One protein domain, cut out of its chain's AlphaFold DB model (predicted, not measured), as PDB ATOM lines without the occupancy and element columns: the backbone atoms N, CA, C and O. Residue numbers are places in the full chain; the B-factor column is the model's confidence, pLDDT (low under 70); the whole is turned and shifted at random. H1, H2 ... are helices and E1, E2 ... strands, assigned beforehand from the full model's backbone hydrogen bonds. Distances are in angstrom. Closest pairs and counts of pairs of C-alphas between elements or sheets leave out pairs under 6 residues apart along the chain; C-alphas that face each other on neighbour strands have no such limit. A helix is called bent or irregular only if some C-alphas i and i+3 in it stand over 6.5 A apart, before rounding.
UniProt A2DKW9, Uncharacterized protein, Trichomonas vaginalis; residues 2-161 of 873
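AT A GLANCE: This is residues 2 to 161 of the 873 residues of an uncharacterized protein of Trichomonas vaginalis (UniProt A2DKW9). The chain is wound in stacked turns, a flattened coil whose two twisted sheets stand face to face as a sandwich; from E6 to E13 it changes sheet at each link. At the end of the coil where the printed part begins, E3, E4 and E5 fold back and forth in one sheet, and the small helix H1 packs on E5 with its first residues by E2. The printed part has 160 residues, with E1, H1 and then E2 to E13 along it, mostly strand. One sheet runs E5 E4 E3 E7 E9 E11 E13, mixed, and the other E1 E2 E6 E8 E10 E12, parallel. The whole is compact, with a radius of gyration of the C-alphas of 15.3 A and spans of 47 by 34 by 32 A.

IN THESE COORDINATES: Find C-alpha 9 at (-18.144, 124.477, 178.386), where E1, residues 9 to 13, begins; H1, 14 to 20, follows. Read on through E2, 33 to 39, E3, 42 to 48, E4, 51 to 58, at 22.6 A, and E5, 61 to 67, at 19.7 A. Next come E6, 74 to 79, E7, 83 to 89, at 19.8 A, E8, 99 to 105, at 19.1 A, and E9, 109 to 113. Then look for E10, 123 to 129, E11, 133 to 137, E12, 144 to 148, and E13, 154 to 158, which ends at C-alpha 158 (-21.313, 88.582, 180.399).

HOW THE PARTS SIT: Begin at E5, an edge strand: E3, E4 and E5 form a meander, each strand the antiparallel neighbour of the one before, in two hairpins. Look for N 54 and O 65 at 2.8 A between E4 and E5, and N 44 and O 55 at 2.7 A between E3 and E4. E3 and E7 are parallel, with N 45 and O 86 at 2.8 A. In the other sheet E6 and E8 are parallel, with N 102 and O 75 at 2.7 A. The facing parts of the two sheets are 10.9 A centre to centre, their strands at 19 degrees. E1, H1 and E2 form a strand-helix-strand unit, two parallel neighbour strands with a helix between; N 12 and O 35 are 2.8 A apart. H1 touches E2, its closest C-alphas being those of Phe 14 and Tyr 38, 5.8 A apart. It touches E5 at the C-alphas of Ile 18 and Gln 63, 6.3 A. It runs across the strands, at 76 degrees to E5 on the local plane, 8.7 A in height over the sheet. H1 is only just irregular, with C-alphas 16 and 19 6.7 A apart; 1 of 3 O i to N i+4 pairs and 2 of 4 O i to N i+3 pairs are within hydrogen-bond range.

THE WHOLE: The C-alphas of Ile 2 and Asp 161, the two farthest apart, are 50.8 A apart. The printed part has no cut, and the link H1 to E2 is long, with 12 residues. Mean pLDDT of the printed part is 76.2; look for values under 70 at, among others, residues 2 to 7, 17 to 31 and 90 to 99.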
ATOM      1  N   ILE A   2      -8.475 130.953 177.624       30.56
ATOM      2  CA  ILE A   2      -9.410 132.031 177.278       30.56
ATOM      3  C   ILE A   2     -10.751 131.318 177.053       30.56
ATOM      4  O   ILE A   2     -10.762 130.389 176.245       30.56
ATOM      5  N   PRO A   3     -11.843 131.657 177.761       35.88
ATOM      6  CA  PRO A   3     -13.135 131.023 177.531       35.88
ATOM      7  C   PRO A   3     -13.704 131.524 176.200       35.88
ATOM      8  O   PRO A   3     -13.846 132.732 176.006       35.88
ATOM      9  N   SER A   4     -14.029 130.618 175.278       33.88
ATOM     10  CA  SER A   4     -14.802 130.958 174.082       33.88
ATOM     11  C   SER A   4     -16.277 131.105 174.458       33.88
ATOM     12  O   SER A   4     -16.923 130.154 174.895       33.88
ATOM     13  N   SER A   5     -16.800 132.314 174.298       43.59
ATOM     14  CA  SER A   5     -18.123 132.761 174.720       43.59
ATOM     15  C   SER A   5     -19.253 132.315 173.780       43.59
ATOM     16  O   SER A   5     -19.750 133.118 172.990       43.59
ATOM     17  N   SER A   6     -19.696 131.061 173.874       49.16
ATOM     18  CA  SER A   6     -21.076 130.738 173.453       49.16
ATOM     19  C   SER A   6     -21.708 129.548 174.169       49.16
ATOM     20  O   SER A   6     -22.920 129.561 174.335       49.16
ATOM     21  N   ASP A   7     -20.923 128.624 174.723       57.88
ATOM     22  CA  ASP A   7     -21.425 127.576 175.611       57.88
ATOM     23  C   ASP A   7     -20.595 127.582 176.894       57.88
ATOM     24  O   ASP A   7     -19.368 127.659 176.819       57.88
ATOM     25  N   ASN A   8     -21.233 127.494 178.065       75.94
ATOM     26  CA  ASN A   8     -20.568 127.322 179.363       75.94
ATOM     27  C   ASN A   8     -19.884 125.936 179.436       75.94
ATOM     28  O   ASN A   8     -20.283 125.063 180.209       75.94
ATOM     29  N   THR A   9     -18.867 125.731 178.597       78.88
ATOM     30  CA  THR A   9     -18.144 124.477 178.386       78.88
ATOM     31  C   THR A   9     -16.768 124.550 179.032       78.88
ATOM     32  O   THR A   9     -16.004 125.482 178.783       78.88
ATOM     33  N   TYR A  10     -16.438 123.544 179.838       80.62
ATOM     34  CA  TYR A  10     -15.095 123.325 180.362       80.62
ATOM     35  C   TYR A  10     -14.426 122.186 179.584       80.62
ATOM     36  O   TYR A  10     -14.920 121.062 179.607       80.62
ATOM     37  N   GLU A  11     -13.330 122.460 178.878       83.19
ATOM     38  CA  GLU A  11     -12.623 121.455 178.073       83.19
ATOM     39  C   GLU A  11     -11.342 120.979 178.770       83.19
ATOM     40  O   GLU A  11     -10.496 121.778 179.174       83.19
ATOM     41  N   ILE A  12     -11.203 119.658 178.884       79.50
ATOM     42  CA  ILE A  12     -10.041 118.956 179.420       79.50
ATOM     43  C   ILE A  12      -9.426 118.151 178.277       79.50
ATOM     44  O   ILE A  12      -9.968 117.134 177.848       79.50
ATOM     45  N   ASP A  13      -8.266 118.595 177.808       80.06
ATOM     46  CA  ASP A  13      -7.426 117.834 176.887       80.06
ATOM     47  C   ASP A  13      -6.452 116.978 177.706       80.06
ATOM     48  O   ASP A  13      -5.429 117.468 178.201       80.06
ATOM     49  N   PHE A  14      -6.776 115.690 177.866       71.06
ATOM     50  CA  PHE A  14      -5.987 114.772 178.694       71.06
ATOM     51  C   PHE A  14      -4.525 114.688 178.245       71.06
ATOM     52  O   PHE A  14      -3.623 114.573 179.074       71.06
ATOM     53  N   MET A  15      -4.259 114.800 176.943       67.50
ATOM     54  CA  MET A  15      -2.907 114.664 176.399       67.50
ATOM     55  C   MET A  15      -2.009 115.841 176.777       67.50
ATOM     56  O   MET A  15      -0.804 115.654 176.966       67.50
ATOM     57  N   LYS A  16      -2.582 117.040 176.940       71.00
ATOM     58  CA  LYS A  16      -1.853 118.220 177.432       71.00
ATOM     59  C   LYS A  16      -1.661 118.200 178.946       71.00
ATOM     60  O   LYS A  16      -0.661 118.721 179.438       71.00
ATOM     61  N   GLU A  17      -2.593 117.605 179.684       67.25
ATOM     62  CA  GLU A  17      -2.564 117.610 181.148       67.25
ATOM     63  C   GLU A  17      -1.713 116.477 181.756       67.25
ATOM     64  O   GLU A  17      -1.199 116.667 182.859       67.25
ATOM     65  N   ILE A  18      -1.451 115.367 181.042       62.03
ATOM     66  CA  ILE A  18      -0.620 114.223 181.510       62.03
ATOM     67  C   ILE A  18       0.766 114.634 182.035       62.03
ATOM     68  O   ILE A  18       1.322 113.969 182.909       62.03
ATOM     69  N   GLN A  19       1.317 115.756 181.569       60.97
ATOM     70  CA  GLN A  19       2.629 116.249 182.006       60.97
ATOM     71  C   GLN A  19       2.617 116.959 183.373       60.97
ATOM     72  O   GLN A  19       3.687 117.258 183.901       60.97
ATOM     73  N   LYS A  20       1.444 117.235 183.963       57.38
ATOM     74  CA  LYS A  20       1.313 118.092 185.159       57.38
ATOM     75  C   LYS A  20       1.081 117.349 186.486       57.38
ATOM     76  O   LYS A  20       0.843 118.003 187.499       57.38
ATOM     77  N   GLY A  21       1.163 116.014 186.513       56.03
ATOM     78  CA  GLY A  21       0.896 115.203 187.717       56.03
ATOM     79  C   GLY A  21      -0.605 115.079 188.067       56.03
ATOM     80  O   GLY A  21      -1.453 115.558 187.310       56.03
ATOM     81  N   PRO A  22      -0.977 114.395 189.171       56.56
ATOM     82  CA  PRO A  22      -2.380 114.217 189.571       56.56
ATOM     83  C   PRO A  22      -3.028 115.551 189.975       56.56
ATOM     84  O   PRO A  22      -2.435 116.319 190.734       56.56
ATOM     85  N   GLN A  23      -4.253 115.813 189.505       58.09
ATOM     86  CA  GLN A  23      -4.960 117.075 189.751       58.09
ATOM     87  C   GLN A  23      -6.390 116.833 190.250       58.09
ATOM     88  O   GLN A  23      -7.107 115.967 189.757       58.09
ATOM     89  N   ILE A  24      -6.837 117.624 191.225       57.84
ATOM     90  CA  ILE A  24      -8.253 117.699 191.608       57.84
ATOM     91  C   ILE A  24      -8.823 118.933 190.909       57.84
ATOM     92  O   ILE A  24      -8.370 120.041 191.185       57.84
ATOM     93  N   ILE A  25      -9.794 118.749 190.010       61.72
ATOM     94  CA  ILE A  25     -10.431 119.850 189.280       61.72
ATOM     95  C   ILE A  25     -11.861 119.988 189.797       61.72
ATOM     96  O   ILE A  25     -12.786 119.312 189.347       61.72
ATOM     97  N   GLN A  26     -12.050 120.873 190.773       57.38
ATOM     98  CA  GLN A  26     -13.387 121.249 191.211       57.38
ATOM     99  C   GLN A  26     -14.002 122.173 190.157       57.38
ATOM    100  O   GLN A  26     -13.542 123.294 189.960       57.38
ATOM    101  N   ILE A  27     -15.022 121.681 189.456       61.03
ATOM    102  CA  ILE A  27     -15.762 122.478 188.481       61.03
ATOM    103  C   ILE A  27     -16.824 123.259 189.251       61.03
ATOM    104  O   ILE A  27     -17.730 122.680 189.844       61.03
ATOM    105  N   GLU A  28     -16.675 124.579 189.296       55.00
ATOM    106  CA  GLU A  28     -17.668 125.463 189.903       55.00
ATOM    107  C   GLU A  28     -18.982 125.442 189.094       55.00
ATOM    108  O   GLU A  28     -18.974 125.171 187.892       55.00
ATOM    109  N   ASN A  29     -20.112 125.765 189.741       56.00
ATOM    110  CA  ASN A  29     -21.496 125.697 189.216       56.00
ATOM    111  C   ASN A  29     -21.783 126.501 187.925       56.00
ATOM    112  O   ASN A  29     -22.929 126.588 187.491       56.00
ATOM    113  N   ILE A  30     -20.772 127.111 187.318       56.41
ATOM    114  CA  ILE A  30     -20.883 127.996 186.160       56.41
ATOM    115  C   ILE A  30     -20.897 127.208 184.838       56.41
ATOM    116  O   ILE A  30     -21.418 127.707 183.843       56.41
ATOM    117  N   TYR A  31     -20.364 125.980 184.810       64.88
ATOM    118  CA  TYR A  31     -20.259 125.170 183.591       64.88
ATOM    119  C   TYR A  31     -21.446 124.213 183.432       64.88
ATOM    120  O   TYR A  31     -21.715 123.394 184.308       64.88
ATOM    121  N   SER A  32     -22.152 124.305 182.304       71.94
ATOM    122  CA  SER A  32     -23.257 123.402 181.945       71.94
ATOM    123  C   SER A  32     -22.778 122.162 181.181       71.94
ATOM    124  O   SER A  32     -23.483 121.150 181.131       71.94
ATOM    125  N   LYS A  33     -21.573 122.225 180.601       81.12
ATOM    126  CA  LYS A  33     -20.969 121.156 179.802       81.12
ATOM    127  C   LYS A  33     -19.497 120.964 180.168       81.12
ATOM    128  O   LYS A  33     -18.761 121.932 180.338       81.12
ATOM    129  N   VAL A  34     -19.051 119.715 180.240       82.75
ATOM    130  CA  VAL A  34     -17.636 119.362 180.399       82.75
ATOM    131  C   VAL A  34     -17.240 118.427 179.272       82.75
ATOM    132  O   VAL A  34     -17.878 117.397 179.077       82.75
ATOM    133  N   VAL A  35     -16.197 118.778 178.529       84.81
ATOM    134  CA  VAL A  35     -15.661 117.963 177.437       84.81
ATOM    135  C   VAL A  35     -14.321 117.396 177.864       84.81
ATOM    136  O   VAL A  35     -13.421 118.130 178.259       84.81
ATOM    137  N   VAL A  36     -14.194 116.081 177.782       84.12
ATOM    138  CA  VAL A  36     -12.994 115.319 178.082       84.12
ATOM    139  C   VAL A  36     -12.491 114.704 176.781       84.12
ATOM    140  O   VAL A  36     -13.011 113.692 176.307       84.12
ATOM    141  N   SER A  37     -11.482 115.330 176.191       82.88
ATOM    142  CA  SER A  37     -10.916 114.926 174.905       82.88
ATOM    143  C   SER A  37      -9.685 114.035 175.100       82.88
ATOM    144  O   SER A  37      -8.908 114.222 176.040       82.88
ATOM    145  N   TYR A  38      -9.478 113.101 174.168       73.19
ATOM    146  CA  TYR A  38      -8.279 112.256 174.053       73.19
ATOM    147  C   TYR A  38      -8.038 111.270 175.209       73.19
ATOM    148  O   TYR A  38      -6.906 111.084 175.658       73.19
ATOM    149  N   VAL A  39      -9.091 110.587 175.666       72.25
ATOM    150  CA  VAL A  39      -8.953 109.463 176.611       72.25
ATOM    151  C   VAL A  39      -8.224 108.295 175.927       72.25
ATOM    152  O   VAL A  39      -8.577 107.938 174.800       72.25
ATOM    153  N   ALA A  40      -7.195 107.731 176.577       67.75
ATOM    154  CA  ALA A  40      -6.247 106.791 175.963       67.75
ATOM    155  C   ALA A  40      -6.002 105.499 176.784       67.75
ATOM    156  O   ALA A  40      -6.296 105.439 177.979       67.75
ATOM    157  N   TYR A  41      -5.440 104.486 176.102       70.38
ATOM    158  CA  TYR A  41      -4.933 103.169 176.551       70.38
ATOM    159  C   TYR A  41      -5.719 102.459 177.659       70.38
ATOM    160  O   TYR A  41      -6.530 101.597 177.339       70.38
ATOM    161  N   ASP A  42      -5.481 102.782 178.931       81.25
ATOM    162  CA  ASP A  42      -6.172 102.187 180.078       81.25
ATOM    163  C   ASP A  42      -6.801 103.299 180.916       81.25
ATOM    164  O   ASP A  42      -6.126 104.013 181.659       81.25
ATOM    165  N   SER A  43      -8.113 103.450 180.794       84.81
ATOM    166  CA  SER A  43      -8.874 104.495 181.462       84.81
ATOM    167  C   SER A  43      -9.897 103.914 182.423       84.81
ATOM    168  O   SER A  43     -10.450 102.838 182.215       84.81
ATOM    169  N   VAL A  44     -10.153 104.632 183.503       85.75
ATOM    170  CA  VAL A  44     -11.083 104.265 184.559       85.75
ATOM    171  C   VAL A  44     -12.009 105.447 184.797       85.75
ATOM    172  O   VAL A  44     -11.556 106.563 185.043       85.75
ATOM    173  N   ILE A  45     -13.309 105.190 184.732       86.69
ATOM    174  CA  ILE A  45     -14.365 106.147 185.047       86.69
ATOM    175  C   ILE A  45     -15.082 105.602 186.277       86.69
ATOM    176  O   ILE A  45     -15.701 104.539 186.220       86.69
ATOM    177  N   ALA A  46     -14.980 106.299 187.403       82.69
ATOM    178  CA  ALA A  46     -15.551 105.829 188.655       82.69
ATOM    179  C   ALA A  46     -16.435 106.875 189.317       82.69
ATOM    180  O   ALA A  46     -16.048 108.032 189.444       82.69
ATOM    181  N   ILE A  47     -17.597 106.455 189.805       77.69
ATOM    182  CA  ILE A  47     -18.422 107.285 190.688       77.69
ATOM    183  C   ILE A  47     -18.019 106.971 192.130       77.69
ATOM    184  O   ILE A  47     -18.060 105.816 192.563       77.69
ATOM    185  N   ILE A  48     -17.573 107.991 192.863       76.62
ATOM    186  CA  ILE A  48     -17.084 107.876 194.242       76.62
ATOM    187  C   ILE A  48     -17.755 108.963 195.085       76.62
ATOM    188  O   ILE A  48     -17.331 110.119 195.077       76.62
ATOM    189  N   GLY A  49     -18.808 108.602 195.823       72.81
ATOM    190  CA  GLY A  49     -19.581 109.580 196.590       72.81
ATOM    191  C   GLY A  49     -20.187 110.635 195.659       72.81
ATOM    192  O   GLY A  49     -20.839 110.289 194.677       72.81
ATOM    193  N   ASN A  50     -19.936 111.916 195.930       69.50
ATOM    194  CA  ASN A  50     -20.351 113.047 195.091       69.50
ATOM    195  C   ASN A  50     -19.297 113.457 194.037       69.50
ATOM    196  O   ASN A  50     -19.268 114.615 193.616       69.50
ATOM    197  N   LYS A  51     -18.410 112.543 193.625       75.44
ATOM    198  CA  LYS A  51     -17.330 112.817 192.664       75.44
ATOM    199  C   LYS A  51     -17.347 111.816 191.517       75.44
ATOM    200  O   LYS A  51     -17.547 110.620 191.732       75.44
ATOM    201  N   LEU A  52     -17.061 112.299 190.315       79.12
ATOM    202  CA  LEU A  52     -16.694 111.492 189.162       79.12
ATOM    203  C   LEU A  52     -15.168 111.498 189.035       79.12
ATOM    204  O   LEU A  52     -14.553 112.542 188.838       79.12
ATOM    205  N   LEU A  53     -14.555 110.334 189.202       83.56
ATOM    206  CA  LEU A  53     -13.135 110.108 188.990       83.56
ATOM    207  C   LEU A  53     -12.910 109.685 187.540       83.56
ATOM    208  O   LEU A  53     -13.456 108.679 187.092       83.56
ATOM    209  N   PHE A  54     -12.036 110.407 186.859       82.88
ATOM    210  CA  PHE A  54     -11.384 109.962 185.642       82.88
ATOM    211  C   PHE A  54      -9.938 109.639 185.955       82.88
ATOM    212  O   PHE A  54      -9.191 110.483 186.447       82.88
ATOM    213  N   GLN A  55      -9.529 108.422 185.655       82.12
ATOM    214  CA  GLN A  55      -8.138 108.025 185.711       82.12
ATOM    215  C   GLN A  55      -7.727 107.543 184.331       82.12
ATOM    216  O   GLN A  55      -8.395 106.699 183.754       82.12
ATOM    217  N   CYS A  56      -6.637 108.077 183.805       77.94
ATOM    218  CA  CYS A  56      -6.065 107.636 182.539       77.94
ATOM    219  C   CYS A  56      -4.637 107.176 182.805       77.94
ATOM    220  O   CYS A  56      -3.865 107.868 183.479       77.94
ATOM    221  N   LYS A  57      -4.286 106.007 182.278       73.31
ATOM    222  CA  LYS A  57      -2.941 105.454 182.330       73.31
ATOM    223  C   LYS A  57      -2.384 105.354 180.918       73.31
ATOM    224  O   LYS A  57      -3.005 104.774 180.030       73.31
ATOM    225  N   ARG A  58      -1.186 105.905 180.727       71.81
ATOM    226  CA  ARG A  58      -0.400 105.763 179.499       71.81
ATOM    227  C   ARG A  58       1.037 105.443 179.884       71.81
ATOM    228  O   ARG A  58       1.701 106.258 180.522       71.81
ATOM    229  N   ASN A  59       1.522 104.271 179.482       73.06
ATOM    230  CA  ASN A  59       2.811 103.733 179.926       73.06
ATOM    231  C   ASN A  59       2.880 103.707 181.472       73.06
ATOM    232  O   ASN A  59       1.963 103.192 182.116       73.06
ATOM    233  N   ASP A  60       3.920 104.297 182.067       68.19
ATOM    234  CA  ASP A  60       4.114 104.371 183.523       68.19
ATOM    235  C   ASP A  60       3.438 105.587 184.183       68.19
ATOM    236  O   ASP A  60       3.454 105.723 185.407       68.19
ATOM    237  N   LEU A  61       2.813 106.475 183.403       64.62
ATOM    238  CA  LEU A  61       2.150 107.670 183.922       64.62
ATOM    239  C   LEU A  61       0.668 107.385 184.179       64.62
ATOM    240  O   LEU A  61      -0.073 106.993 183.277       64.62
ATOM    241  N   THR A  62       0.237 107.604 185.422       71.25
ATOM    242  CA  THR A  62      -1.173 107.548 185.828       71.25
ATOM    243  C   THR A  62      -1.609 108.930 186.280       71.25
ATOM    244  O   THR A  62      -1.021 109.490 187.205       71.25
ATOM    245  N   GLN A  63      -2.659 109.458 185.662       72.25
ATOM    246  CA  GLN A  63      -3.258 110.716 186.077       72.25
ATOM    247  C   GLN A  63      -4.667 110.483 186.599       72.25
ATOM    248  O   GLN A  63      -5.417 109.695 186.028       72.25
ATOM    249  N   HIS A  64      -5.004 111.173 187.686       77.19
ATOM    250  CA  HIS A  64      -6.329 111.171 188.290       77.19
ATOM    251  C   HIS A  64      -6.914 112.572 188.191       77.19
ATOM    252  O   HIS A  64      -6.203 113.542 188.457       77.19
ATOM    253  N   PHE A  65      -8.201 112.635 187.877       75.38
ATOM    254  CA  PHE A  65      -9.017 113.835 187.878       75.38
ATOM    255  C   PHE A  65     -10.315 113.549 188.613       75.38
ATOM    256  O   PHE A  65     -11.047 112.631 188.257       75.38
ATOM    257  N   TYR A  66     -10.601 114.340 189.639       76.88
ATOM    258  CA  TYR A  66     -11.880 114.297 190.337       76.88
ATOM    259  C   TYR A  66     -12.718 115.479 189.896       76.88
ATOM    260  O   TYR A  66     -12.249 116.609 189.988       76.88
ATOM    261  N   LEU A  67     -13.943 115.201 189.477       73.81
ATOM    262  CA  LEU A  67     -14.926 116.169 189.030       73.81
ATOM    263  C   LEU A  67     -16.122 116.115 189.982       73.81
ATOM    264  O   LEU A  67     -16.675 115.045 190.221       73.81
ATOM    265  N   ILE A  68     -16.497 117.254 190.561       72.88
ATOM    266  CA  ILE A  68     -17.725 117.413 191.355       72.88
ATOM    267  C   ILE A  68     -18.725 118.110 190.427       72.88
ATOM    268  O   ILE A  68     -18.594 119.315 190.234       72.88
ATOM    269  N   PRO A  69     -19.648 117.386 189.771       64.88
ATOM    270  CA  PRO A  69     -20.556 118.006 188.819       64.88
ATOM    271  C   PRO A  69     -21.669 118.762 189.549       64.88
ATOM    272  O   PRO A  69     -22.169 118.309 190.583       64.88
ATOM    273  N   SER A  70     -22.089 119.891 188.979       66.00
ATOM    274  CA  SER A  70     -23.330 120.559 189.368       66.00
ATOM    275  C   SER A  70     -24.539 119.723 188.926       66.00
ATOM    276  O   SER A  70     -24.453 118.903 188.002       66.00
ATOM    277  N   ILE A  71     -25.686 119.923 189.579       59.00
ATOM    278  CA  ILE A  71     -26.959 119.310 189.174       59.00
ATOM    279  C   ILE A  71     -27.220 119.704 187.705       59.00
ATOM    280  O   ILE A  71     -27.289 120.891 187.401       59.00
ATOM    281  N   ASN A  72     -27.354 118.715 186.807       61.69
ATOM    282  CA  ASN A  72     -27.551 118.841 185.346       61.69
ATOM    283  C   ASN A  72     -26.307 119.067 184.458       61.69
ATOM    284  O   ASN A  72     -26.460 119.411 183.286       61.69
ATOM    285  N   SER A  73     -25.085 118.837 184.948       67.38
ATOM    286  CA  SER A  73     -23.893 118.857 184.081       67.38
ATOM    287  C   SER A  73     -23.924 117.739 183.020       67.38
ATOM    288  O   SER A  73     -24.092 116.564 183.359       67.38
ATOM    289  N   ASN A  74     -23.700 118.087 181.747       80.50
ATOM    290  CA  ASN A  74     -23.455 117.114 180.675       80.50
ATOM    291  C   ASN A  74     -21.948 116.886 180.499       80.50
ATOM    292  O   ASN A  74     -21.206 117.836 180.245       80.50
ATOM    293  N   ILE A  75     -21.499 115.637 180.607       83.25
ATOM    294  CA  ILE A  75     -20.086 115.275 180.463       83.25
ATOM    295  C   ILE A  75     -19.910 114.487 179.173       83.25
ATOM    296  O   ILE A  75     -20.527 113.441 179.005       83.25
ATOM    297  N   GLU A  76     -19.060 114.968 178.276       88.56
ATOM    298  CA  GLU A  76     -18.729 114.311 177.014       88.56
ATOM    299  C   GLU A  76     -17.301 113.783 177.053       88.56
ATOM    300  O   GLU A  76     -16.392 114.498 177.457       88.56
ATOM    301  N   ILE A  77     -17.096 112.540 176.633       85.81
ATOM    302  CA  ILE A  77     -15.798 111.866 176.654       85.81
ATOM    303  C   ILE A  77     -15.504 111.342 175.258       85.81
ATOM    304  O   ILE A  77     -16.271 110.530 174.749       85.81
ATOM    305  N   TYR A  78     -14.391 111.757 174.663       86.56
ATOM    306  CA  TYR A  78     -13.975 111.337 173.324       86.56
ATOM    307  C   TYR A  78     -12.729 110.445 173.408       86.56
ATOM    308  O   TYR A  78     -11.693 110.842 173.957       86.56
ATOM    309  N   THR A  79     -12.820 109.226 172.869       85.56
ATOM    310  CA  THR A  79     -11.686 108.288 172.793       85.56
ATOM    311  C   THR A  79     -10.879 108.544 171.525       85.56
ATOM    312  O   THR A  79     -11.435 108.457 170.435       85.56
ATOM    313  N   ALA A  80      -9.574 108.792 171.630       71.31
ATOM    314  CA  ALA A  80      -8.759 109.114 170.449       71.31
ATOM    315  C   ALA A  80      -7.996 107.920 169.852       71.31
ATOM    316  O   ALA A  80      -7.611 107.938 168.683       71.31
ATOM    317  N   GLU A  81      -7.775 106.873 170.645       79.62
ATOM    318  CA  GLU A  81      -7.004 105.686 170.270       79.62
ATOM    319  C   GLU A  81      -7.723 104.413 170.735       79.62
ATOM    320  O   GLU A  81      -8.743 104.477 171.430       79.62
ATOM    321  N   ASN A  82      -7.185 103.243 170.373       84.31
ATOM    322  CA  ASN A  82      -7.688 101.978 170.900       84.31
ATOM    323  C   ASN A  82      -7.588 101.986 172.429       84.31
ATOM    324  O   ASN A  82      -6.489 102.061 172.977       84.31
ATOM    325  N   SER A  83      -8.736 101.921 173.100       84.00
ATOM    326  CA  SER A  83      -8.829 102.211 174.533       84.00
ATOM    327  C   SER A  83      -9.512 101.087 175.296       84.00
ATOM    328  O   SER A  83     -10.423 100.427 174.798       84.00
ATOM    329  N   ASN A  84      -9.079 100.885 176.531       88.12
ATOM    330  CA  ASN A  84      -9.676  99.994 177.507       88.12
ATOM    331  C   ASN A  84     -10.252 100.845 178.643       88.12
ATOM    332  O   ASN A  84      -9.512 101.466 179.398       88.12
ATOM    333  N   ILE A  85     -11.575 100.917 178.740       89.50
ATOM    334  CA  ILE A  85     -12.298 101.784 179.670       89.50
ATOM    335  C   ILE A  85     -12.941 100.909 180.736       89.50
ATOM    336  O   ILE A  85     -13.776 100.070 180.425       89.50
ATOM    337  N   SER A  86     -12.594 101.108 182.001       89.75
ATOM    338  CA  SER A  86     -13.236 100.429 183.128       89.75
ATOM    339  C   SER A  86     -14.191 101.377 183.841       89.75
ATOM    340  O   SER A  86     -13.789 102.450 184.277       89.75
ATOM    341  N   ILE A  87     -15.452 100.980 183.980       88.62
ATOM    342  CA  ILE A  87     -16.511 101.757 184.623       88.62
ATOM    343  C   ILE A  87     -16.923 101.048 185.911       88.62
ATOM    344  O   ILE A  87     -17.248  99.856 185.889       88.62
ATOM    345  N   TYR A  88     -16.916 101.755 187.041       85.75
ATOM    346  CA  TYR A  88     -17.391 101.199 188.312       85.75
ATOM    347  C   TYR A  88     -17.999 102.250 189.245       85.75
ATOM    348  O   TYR A  88     -17.791 103.451 189.089       85.75
ATOM    349  N   ASN A  89     -18.755 101.787 190.238       78.44
ATOM    350  CA  ASN A  89     -19.357 102.625 191.270       78.44
ATOM    351  C   ASN A  89     -18.880 102.158 192.653       78.44
ATOM    352  O   ASN A  89     -19.021 100.978 192.979       78.44
ATOM    353  N   LYS A  90     -18.283 103.059 193.444       67.69
ATOM    354  CA  LYS A  90     -17.677 102.717 194.742       67.69
ATOM    355  C   LYS A  90     -18.637 102.882 195.927       67.69
ATOM    356  O   LYS A  90     -18.407 102.227 196.934       67.69
ATOM    357  N   PHE A  91     -19.699 103.688 195.820       60.03
ATOM    358  CA  PHE A  91     -20.713 103.886 196.873       60.03
ATOM    359  C   PHE A  91     -22.022 104.430 196.267       60.03
ATOM    360  O   PHE A  91     -21.944 105.349 195.451       60.03
ATOM    361  N   PRO A  92     -23.218 103.944 196.658       53.56
ATOM    362  CA  PRO A  92     -24.480 104.544 196.228       53.56
ATOM    363  C   PRO A  92     -24.613 105.955 196.822       53.56
ATOM    364  O   PRO A  92     -24.993 106.125 197.975       53.56
ATOM    365  N   SER A  93     -24.259 106.984 196.054       48.38
ATOM    366  CA  SER A  93     -24.434 108.369 196.477       48.38
ATOM    367  C   SER A  93     -25.851 108.849 196.177       48.38
ATOM    368  O   SER A  93     -26.333 108.797 195.048       48.38
ATOM    369  N   ILE A  94     -26.530 109.335 197.216       51.19
ATOM    370  CA  ILE A  94     -27.924 109.806 197.164       51.19
ATOM    371  C   ILE A  94     -28.050 111.118 196.350       51.19
ATOM    372  O   ILE A  94     -29.139 111.457 195.895       51.19
ATOM    373  N   ILE A  95     -26.934 111.823 196.116       50.00
ATOM    374  CA  ILE A  95     -26.891 113.233 195.685       50.00
ATOM    375  C   ILE A  95     -26.922 113.421 194.152       50.00
ATOM    376  O   ILE A  95     -27.289 114.496 193.678       50.00
ATOM    377  N   PHE A  96     -26.613 112.406 193.338       51.28
ATOM    378  CA  PHE A  96     -26.663 112.552 191.877       51.28
ATOM    379  C   PHE A  96     -28.040 112.213 191.316       51.28
ATOM    380  O   PHE A  96     -28.308 111.079 190.933       51.28
ATOM    381  N   TYR A  97     -28.917 113.215 191.264       49.12
ATOM    382  CA  TYR A  97     -30.275 113.047 190.744       49.12
ATOM    383  C   TYR A  97     -30.351 112.934 189.211       49.12
ATOM    384  O   TYR A  97     -31.315 112.361 188.713       49.12
ATOM    385  N   GLN A  98     -29.351 113.415 188.452       60.12
ATOM    386  CA  GLN A  98     -29.353 113.321 186.985       60.12
ATOM    387  C   GLN A  98     -27.961 113.611 186.381       60.12
ATOM    388  O   GLN A  98     -27.700 114.703 185.883       60.12
ATOM    389  N   LEU A  99     -27.031 112.652 186.452       67.06
ATOM    390  CA  LEU A  99     -25.725 112.770 185.784       67.06
ATOM    391  C   LEU A  99     -25.795 112.143 184.381       67.06
ATOM    392  O   LEU A  99     -26.046 110.942 184.260       67.06
ATOM    393  N   SER A 100     -25.554 112.944 183.337       75.62
ATOM    394  CA  SER A 100     -25.461 112.480 181.945       75.62
ATOM    395  C   SER A 100     -23.999 112.408 181.517       75.62
ATOM    396  O   SER A 100     -23.352 113.437 181.326       75.62
ATOM    397  N   VAL A 101     -23.490 111.188 181.341       84.00
ATOM    398  CA  VAL A 101     -22.145 110.938 180.810       84.00
ATOM    399  C   VAL A 101     -22.279 110.359 179.406       84.00
ATOM    400  O   VAL A 101     -22.768 109.244 179.243       84.00
ATOM    401  N   ASN A 102     -21.855 111.120 178.401       87.94
ATOM    402  CA  ASN A 102     -21.807 110.739 176.996       87.94
ATOM    403  C   ASN A 102     -20.388 110.288 176.628       87.94
ATOM    404  O   ASN A 102     -19.455 111.081 176.695       87.94
ATOM    405  N   ILE A 103     -20.211 109.031 176.226       88.38
ATOM    406  CA  ILE A 103     -18.921 108.471 175.800       88.38
ATOM    407  C   ILE A 103     -18.971 108.225 174.294       88.38
ATOM    408  O   ILE A 103     -19.767 107.413 173.832       88.38
ATOM    409  N   TYR A 104     -18.120 108.902 173.537       89.94
ATOM    410  CA  TYR A 104     -17.979 108.774 172.093       89.94
ATOM    411  C   TYR A 104     -16.804 107.844 171.771       89.94
ATOM    412  O   TYR A 104     -15.640 108.179 172.012       89.94
ATOM    413  N   LEU A 105     -17.122 106.657 171.247       90.00
ATOM    414  CA  LEU A 105     -16.149 105.637 170.853       90.00
ATOM    415  C   LEU A 105     -15.771 105.824 169.376       90.00
ATOM    416  O   LEU A 105     -16.387 105.234 168.483       90.00
ATOM    417  N   GLU A 106     -14.769 106.665 169.120       86.81
ATOM    418  CA  GLU A 106     -14.268 106.992 167.770       86.81
ATOM    419  C   GLU A 106     -13.203 106.010 167.246       86.81
ATOM    420  O   GLU A 106     -12.688 106.169 166.136       86.81
ATOM    421  N   LYS A 107     -12.845 104.995 168.040       87.50
ATOM    422  CA  LYS A 107     -11.937 103.890 167.686       87.50
ATOM    423  C   LYS A 107     -12.394 102.599 168.361       87.50
ATOM    424  O   LYS A 107     -13.356 102.595 169.128       87.50
ATOM    425  N   PHE A 108     -11.700 101.494 168.080       89.44
ATOM    426  CA  PHE A 108     -11.982 100.225 168.744       89.44
ATOM    427  C   PHE A 108     -11.766 100.352 170.253       89.44
ATOM    428  O   PHE A 108     -10.674 100.703 170.698       89.44
ATOM    429  N   CYS A 109     -12.790 100.038 171.043       89.94
ATOM    430  CA  CYS A 109     -12.720 100.152 172.495       89.94
ATOM    431  C   CYS A 109     -13.141  98.858 173.188       89.94
ATOM    432  O   CYS A 109     -14.092  98.192 172.776       89.94
ATOM    433  N   LYS A 110     -12.446  98.535 174.280       92.81
ATOM    434  CA  LYS A 110     -12.884  97.562 175.280       92.81
ATOM    435  C   LYS A 110     -13.496  98.323 176.448       92.81
ATOM    436  O   LYS A 110     -12.846  99.209 176.987       92.81
ATOM    437  N   VAL A 111     -14.723  98.011 176.841       92.88
ATOM    438  CA  VAL A 111     -15.438  98.697 177.923       92.88
ATOM    439  C   VAL A 111     -15.832  97.678 178.985       92.88
ATOM    440  O   VAL A 111     -16.669  96.814 178.746       92.88
ATOM    441  N   ASN A 112     -15.245  97.766 180.171       93.06
ATOM    442  CA  ASN A 112     -15.484  96.840 181.271       93.06
ATOM    443  C   ASN A 112     -16.353  97.500 182.342       93.06
ATOM    444  O   ASN A 112     -15.915  98.431 183.009       93.06
ATOM    445  N   PHE A 113     -17.555  96.985 182.568       91.31
ATOM    446  CA  PHE A 113     -18.378  97.325 183.724       91.31
ATOM    447  C   PHE A 113     -18.008  96.399 184.874       91.31
ATOM    448  O   PHE A 113     -18.302  95.202 184.841       91.31
ATOM    449  N   LEU A 114     -17.322  96.934 185.878       88.75
ATOM    450  CA  LEU A 114     -16.875  96.144 187.022       88.75
ATOM    451  C   LEU A 114     -18.031  95.879 187.994       88.75
ATOM    452  O   LEU A 114     -19.069  96.544 187.968       88.75
ATOM    453  N   LYS A 115     -17.831  94.901 188.883       83.12
ATOM    454  CA  LYS A 115     -18.805  94.534 189.913       83.12
ATOM    455  C   LYS A 115     -19.087  95.733 190.821       83.12
ATOM    456  O   LYS A 115     -18.226  96.148 191.592       83.12
ATOM    457  N   ALA A 116     -20.299  96.265 190.731       76.00
ATOM    458  CA  ALA A 116     -20.778  97.370 191.547       76.00
ATOM    459  C   ALA A 116     -22.296  97.265 191.753       76.00
ATOM    460  O   ALA A 116     -22.998  96.660 190.938       76.00
ATOM    461  N   GLN A 117     -22.798  97.848 192.844       69.12
ATOM    462  CA  GLN A 117     -24.233  98.029 193.054       69.12
ATOM    463  C   GLN A 117     -24.680  99.295 192.319       69.12
ATOM    464  O   GLN A 117     -24.295 100.412 192.673       69.12
ATOM    465  N   TRP A 118     -25.478  99.116 191.271       71.12
ATOM    466  CA  TRP A 118     -26.092 100.210 190.528       71.12
ATOM    467  C   TRP A 118     -27.539 100.365 190.999       71.12
ATOM    468  O   TRP A 118     -28.314  99.414 190.934       71.12
ATOM    469  N   LEU A 119     -27.899 101.543 191.513       63.38
ATOM    470  CA  LEU A 119     -29.280 101.852 191.887       63.38
ATOM    471  C   LEU A 119     -30.088 102.175 190.626       63.38
ATOM    472  O   LEU A 119     -29.667 102.997 189.813       63.38
ATOM    473  N   LEU A 120     -31.260 101.550 190.499       55.44
ATOM    474  CA  LEU A 120     -32.041 101.440 189.260       55.44
ATOM    475  C   LEU A 120     -32.493 102.765 188.612       55.44
ATOM    476  O   LEU A 120     -32.916 102.725 187.473       55.44
ATOM    477  N   ASN A 121     -32.375 103.937 189.252       50.72
ATOM    478  CA  ASN A 121     -33.101 105.138 188.799       50.72
ATOM    479  C   ASN A 121     -32.305 106.452 188.671       50.72
ATOM    480  O   ASN A 121     -32.939 107.494 188.531       50.72
ATOM    481  N   ARG A 122     -30.963 106.481 188.768       65.12
ATOM    482  CA  ARG A 122     -30.272 107.775 189.029       65.12
ATOM    483  C   ARG A 122     -29.046 108.129 188.174       65.12
ATOM    484  O   ARG A 122     -28.632 109.284 188.152       65.12
ATOM    485  N   THR A 123     -28.467 107.201 187.412       67.38
ATOM    486  CA  THR A 123     -27.328 107.501 186.518       67.38
ATOM    487  C   THR A 123     -27.422 106.651 185.259       67.38
ATOM    488  O   THR A 123     -27.613 105.445 185.371       67.38
ATOM    489  N   ILE A 124     -27.289 107.259 184.075       74.75
ATOM    490  CA  ILE A 124     -27.257 106.547 182.787       74.75
ATOM    491  C   ILE A 124     -26.022 107.003 182.005       74.75
ATOM    492  O   ILE A 124     -25.865 108.189 181.711       74.75
ATOM    493  N   PHE A 125     -25.163 106.054 181.634       85.19
ATOM    494  CA  PHE A 125     -24.057 106.282 180.704       85.19
ATOM    495  C   PHE A 125     -24.576 106.140 179.280       85.19
ATOM    496  O   PHE A 125     -24.986 105.053 178.874       85.19
ATOM    497  N   THR A 126     -24.556 107.221 178.510       89.94
ATOM    498  CA  THR A 126     -24.872 107.164 177.084       89.94
ATOM    499  C   THR A 126     -23.591 106.889 176.308       89.94
ATOM    500  O   THR A 126     -22.660 107.683 176.342       89.94
ATOM    501  N   ILE A 127     -23.517 105.759 175.616       90.94
ATOM    502  CA  ILE A 127     -22.360 105.384 174.800       90.94
ATOM    503  C   ILE A 127     -22.742 105.550 173.334       90.94
ATOM    504  O   ILE A 127     -23.597 104.829 172.826       90.94
ATOM    505  N   ASN A 128     -22.101 106.499 172.662       90.81
ATOM    506  CA  ASN A 128     -22.215 106.743 171.232       90.81
ATOM    507  C   ASN A 128     -21.083 105.996 170.523       90.81
ATOM    508  O   ASN A 128     -19.915 106.379 170.599       90.81
ATOM    509  N   GLN A 129     -21.422 104.894 169.862       90.88
ATOM    510  CA  GLN A 129     -20.462 103.994 169.236       90.88
ATOM    511  C   GLN A 129     -20.389 104.243 167.725       90.88
ATOM    512  O   GLN A 129     -21.378 104.041 167.017       90.88
ATOM    513  N   PHE A 130     -19.206 104.620 167.233       88.44
ATOM    514  CA  PHE A 130     -18.920 104.751 165.796       88.44
ATOM    515  C   PHE A 130     -18.107 103.570 165.249       88.44
ATOM    516  O   PHE A 130     -18.229 103.224 164.083       88.44
ATOM    517  N   TYR A 131     -17.305 102.903 166.084       89.81
ATOM    518  CA  TYR A 131     -16.435 101.791 165.676       89.81
ATOM    519  C   TYR A 131     -16.742 100.512 166.461       89.81
ATOM    520  O   TYR A 131     -17.417 100.580 167.491       89.81
ATOM    521  N   PRO A 132     -16.294  99.328 165.996       90.94
ATOM    522  CA  PRO A 132     -16.529  98.083 166.717       90.94
ATOM    523  C   PRO A 132     -16.031  98.146 168.163       90.94
ATOM    524  O   PRO A 132     -14.968  98.709 168.428       90.94
ATOM    525  N   ALA A 133     -16.782  97.565 169.096       92.00
ATOM    526  CA  ALA A 133     -16.456  97.627 170.520       92.00
ATOM    527  C   ALA A 133     -16.745  96.306 171.239       92.00
ATOM    528  O   ALA A 133     -17.691  95.582 170.923       92.00
ATOM    529  N   GLU A 134     -15.927  95.998 172.238       94.75
ATOM    530  CA  GLU A 134     -16.118  94.852 173.121       94.75
ATOM    531  C   GLU A 134     -16.513  95.354 174.508       94.75
ATOM    532  O   GLU A 134     -15.791  96.132 175.120       94.75
ATOM    533  N   TYR A 135     -17.643  94.895 175.023       94.56
ATOM    534  CA  TYR A 135     -18.148  95.234 176.343       94.56
ATOM    535  C   TYR A 135     -18.038  94.011 177.240       94.56
ATOM    536  O   TYR A 135     -18.464  92.934 176.840       94.56
ATOM    537  N   THR A 136     -17.514  94.162 178.451       94.75
ATOM    538  CA  THR A 136     -17.504  93.095 179.456       94.75
ATOM    539  C   THR A 136     -18.276  93.545 180.686       94.75
ATOM    540  O   THR A 136     -17.967  94.591 181.247       94.75
ATOM    541  N   PHE A 137     -19.259  92.765 181.129       92.94
ATOM    542  CA  PHE A 137     -20.133  93.122 182.247       92.94
ATOM    543  C   PHE A 137     -19.952  92.163 183.422       92.94
ATOM    544  O   PHE A 137     -20.220  90.972 183.302       92.94
ATOM    545  N   TYR A 138     -19.540  92.687 184.573       91.62
ATOM    546  CA  TYR A 138     -19.408  91.955 185.838       91.62
ATOM    547  C   TYR A 138     -20.448  92.395 186.885       91.62
ATOM    548  O   TYR A 138     -20.286  92.137 188.079       91.62
ATOM    549  N   CYS A 139     -21.505  93.089 186.457       87.94
ATOM    550  CA  CYS A 139     -22.591  93.579 187.301       87.94
ATOM    551  C   CYS A 139     -23.957  93.119 186.772       87.94
ATOM    552  O   CYS A 139     -24.140  92.960 185.569       87.94
ATOM    553  N   ASN A 140     -24.920  92.928 187.679       88.50
ATOM    554  CA  ASN A 140     -26.254  92.427 187.327       88.50
ATOM    555  C   ASN A 140     -27.172  93.517 186.756       88.50
ATOM    556  O   ASN A 140     -28.122  93.204 186.055       88.50
ATOM    557  N   ILE A 141     -26.909  94.786 187.066       87.56
ATOM    558  CA  ILE A 141     -27.672  95.935 186.567       87.56
ATOM    559  C   ILE A 141     -26.702  96.800 185.775       87.56
ATOM    560  O   ILE A 141     -25.654  97.182 186.299       87.56
ATOM    561  N   VAL A 142     -27.033  97.088 184.521       88.25
ATOM    562  CA  VAL A 142     -26.183  97.840 183.599       88.25
ATOM    563  C   VAL A 142     -26.851  99.176 183.264       88.25
ATOM    564  O   VAL A 142     -27.833  99.210 182.518       88.25
ATOM    565  N   PRO A 143     -26.323 100.300 183.777       86.00
ATOM    566  CA  PRO A 143     -26.903 101.627 183.586       86.00
ATOM    567  C   PRO A 143     -26.457 102.267 182.261       86.00
ATOM    568  O   PRO A 143     -25.967 103.396 182.249       86.00
ATOM    569  N   ILE A 144     -26.565 101.551 181.137       88.62
ATOM    570  CA  ILE A 144     -26.126 102.068 179.832       88.62
ATOM    571  C   ILE A 144     -27.296 102.375 178.914       88.62
ATOM    572  O   ILE A 144     -28.237 101.595 178.806       88.62
ATOM    573  N   ARG A 145     -27.173 103.476 178.178       91.31
ATOM    574  CA  ARG A 145     -27.881 103.731 176.929       91.31
ATOM    575  C   ARG A 145     -26.868 103.611 175.795       91.31
ATOM    576  O   ARG A 145     -26.002 104.465 175.660       91.31
ATOM    577  N   LEU A 146     -26.951 102.565 174.986       91.56
ATOM    578  CA  LEU A 146     -26.032 102.370 173.862       91.56
ATOM    579  C   LEU A 146     -26.668 102.890 172.570       91.56
ATOM    580  O   LEU A 146     -27.814 102.565 172.270       91.56
ATOM    581  N   ILE A 147     -25.929 103.679 171.794       90.69
ATOM    582  CA  ILE A 147     -26.347 104.203 170.493       90.69
ATOM    583  C   ILE A 147     -25.251 103.884 169.474       90.69
ATOM    584  O   ILE A 147     -24.207 104.530 169.452       90.69
ATOM    585  N   GLN A 148     -25.485 102.893 168.613       87.81
ATOM    586  CA  GLN A 148     -24.621 102.623 167.461       87.81
ATOM    587  C   GLN A 148     -24.976 103.572 166.314       87.81
ATOM    588  O   GLN A 148     -26.031 103.441 165.683       87.81
ATOM    589  N   LEU A 149     -24.099 104.537 166.053       80.81
ATOM    590  CA  LEU A 149     -24.306 105.556 165.023       80.81
ATOM    591  C   LEU A 149     -23.877 105.065 163.635       80.81
ATOM    592  O   LEU A 149     -24.514 105.411 162.642       80.81
ATOM    593  N   GLU A 150     -22.865 104.200 163.573       77.75
ATOM    594  CA  GLU A 150     -22.414 103.532 162.347       77.75
ATOM    595  C   GLU A 150     -22.611 102.014 162.429       77.75
ATOM    596  O   GLU A 150     -22.898 101.474 163.496       77.75
ATOM    597  N   LYS A 151     -22.423 101.312 161.298       78.50
ATOM    598  CA  LYS A 151     -22.473  99.839 161.205       78.50
ATOM    599  C   LYS A 151     -21.266  99.194 161.903       78.50
ATOM    600  O   LYS A 151     -20.396  98.608 161.263       78.50
ATOM    601  N   ALA A 152     -21.214  99.353 163.216       81.19
ATOM    602  CA  ALA A 152     -20.151  98.908 164.089       81.19
ATOM    603  C   ALA A 152     -20.632  97.726 164.930       81.19
ATOM    604  O   ALA A 152     -21.512  97.876 165.775       81.19
ATOM    605  N   ASP A 153     -20.050  96.551 164.704       86.56
ATOM    606  CA  ASP A 153     -20.409  95.358 165.469       86.56
ATOM    607  C   ASP A 153     -19.951  95.471 166.931       86.56
ATOM    608  O   ASP A 153     -18.891  96.027 167.234       86.56
ATOM    609  N   SER A 154     -20.745  94.915 167.845       88.94
ATOM    610  CA  SER A 154     -20.431  94.899 169.276       88.94
ATOM    611  C   SER A 154     -20.399  93.478 169.822       88.94
ATOM    612  O   SER A 154     -21.228  92.641 169.465       88.94
ATOM    613  N   ILE A 155     -19.464  93.202 170.729       91.50
ATOM    614  CA  ILE A 155     -19.394  91.928 171.458       91.50
ATOM    615  C   ILE A 155     -19.677  92.203 172.929       91.50
ATOM    616  O   ILE A 155     -18.971  92.995 173.539       91.50
ATOM    617  N   PHE A 156     -20.690  91.567 173.510       91.94
ATOM    618  CA  PHE A 156     -21.050  91.672 174.924       91.94
ATOM    619  C   PHE A 156     -20.623  90.399 175.650       91.94
ATOM    620  O   PHE A 156     -21.214  89.340 175.463       91.94
ATOM    621  N   LYS A 157     -19.602  90.494 176.494       92.12
ATOM    622  CA  LYS A 157     -19.113  89.423 177.357       92.12
ATOM    623  C   LYS A 157     -19.767  89.530 178.732       92.12
ATOM    624  O   LYS A 157     -19.581  90.532 179.417       92.12
ATOM    625  N   ILE A 158     -20.534  88.526 179.149       90.38
ATOM    626  CA  ILE A 158     -21.313  88.582 180.399       90.38
ATOM    627  C   ILE A 158     -20.662  87.700 181.463       90.38
ATOM    628  O   ILE A 158     -20.590  86.484 181.321       90.38
ATOM    629  N   GLY A 159     -20.177  88.320 182.533       89.31
ATOM    630  CA  GLY A 159     -19.511  87.675 183.661       89.31
ATOM    631  C   GLY A 159     -20.408  87.389 184.865       89.31
ATOM    632  O   GLY A 159     -19.865  87.088 185.927       89.31
ATOM    633  N   THR A 160     -21.732  87.498 184.740       88.12
ATOM    634  CA  THR A 160     -22.728  87.263 185.806       88.12
ATOM    635  C   THR A 160     -23.776  86.238 185.368       88.12
ATOM    636  O   THR A 160     -23.922  85.996 184.176       88.12
ATOM    637  N   ASP A 161     -24.522  85.656 186.314       86.75
ATOM    638  CA  ASP A 161     -25.573  84.656 186.027       86.75
ATOM    639  C   ASP A 161     -26.847  85.283 185.432       86.75
ATOM    640  O   ASP A 161     -27.627  84.619 184.744       86.75
TER     641      ASP A 161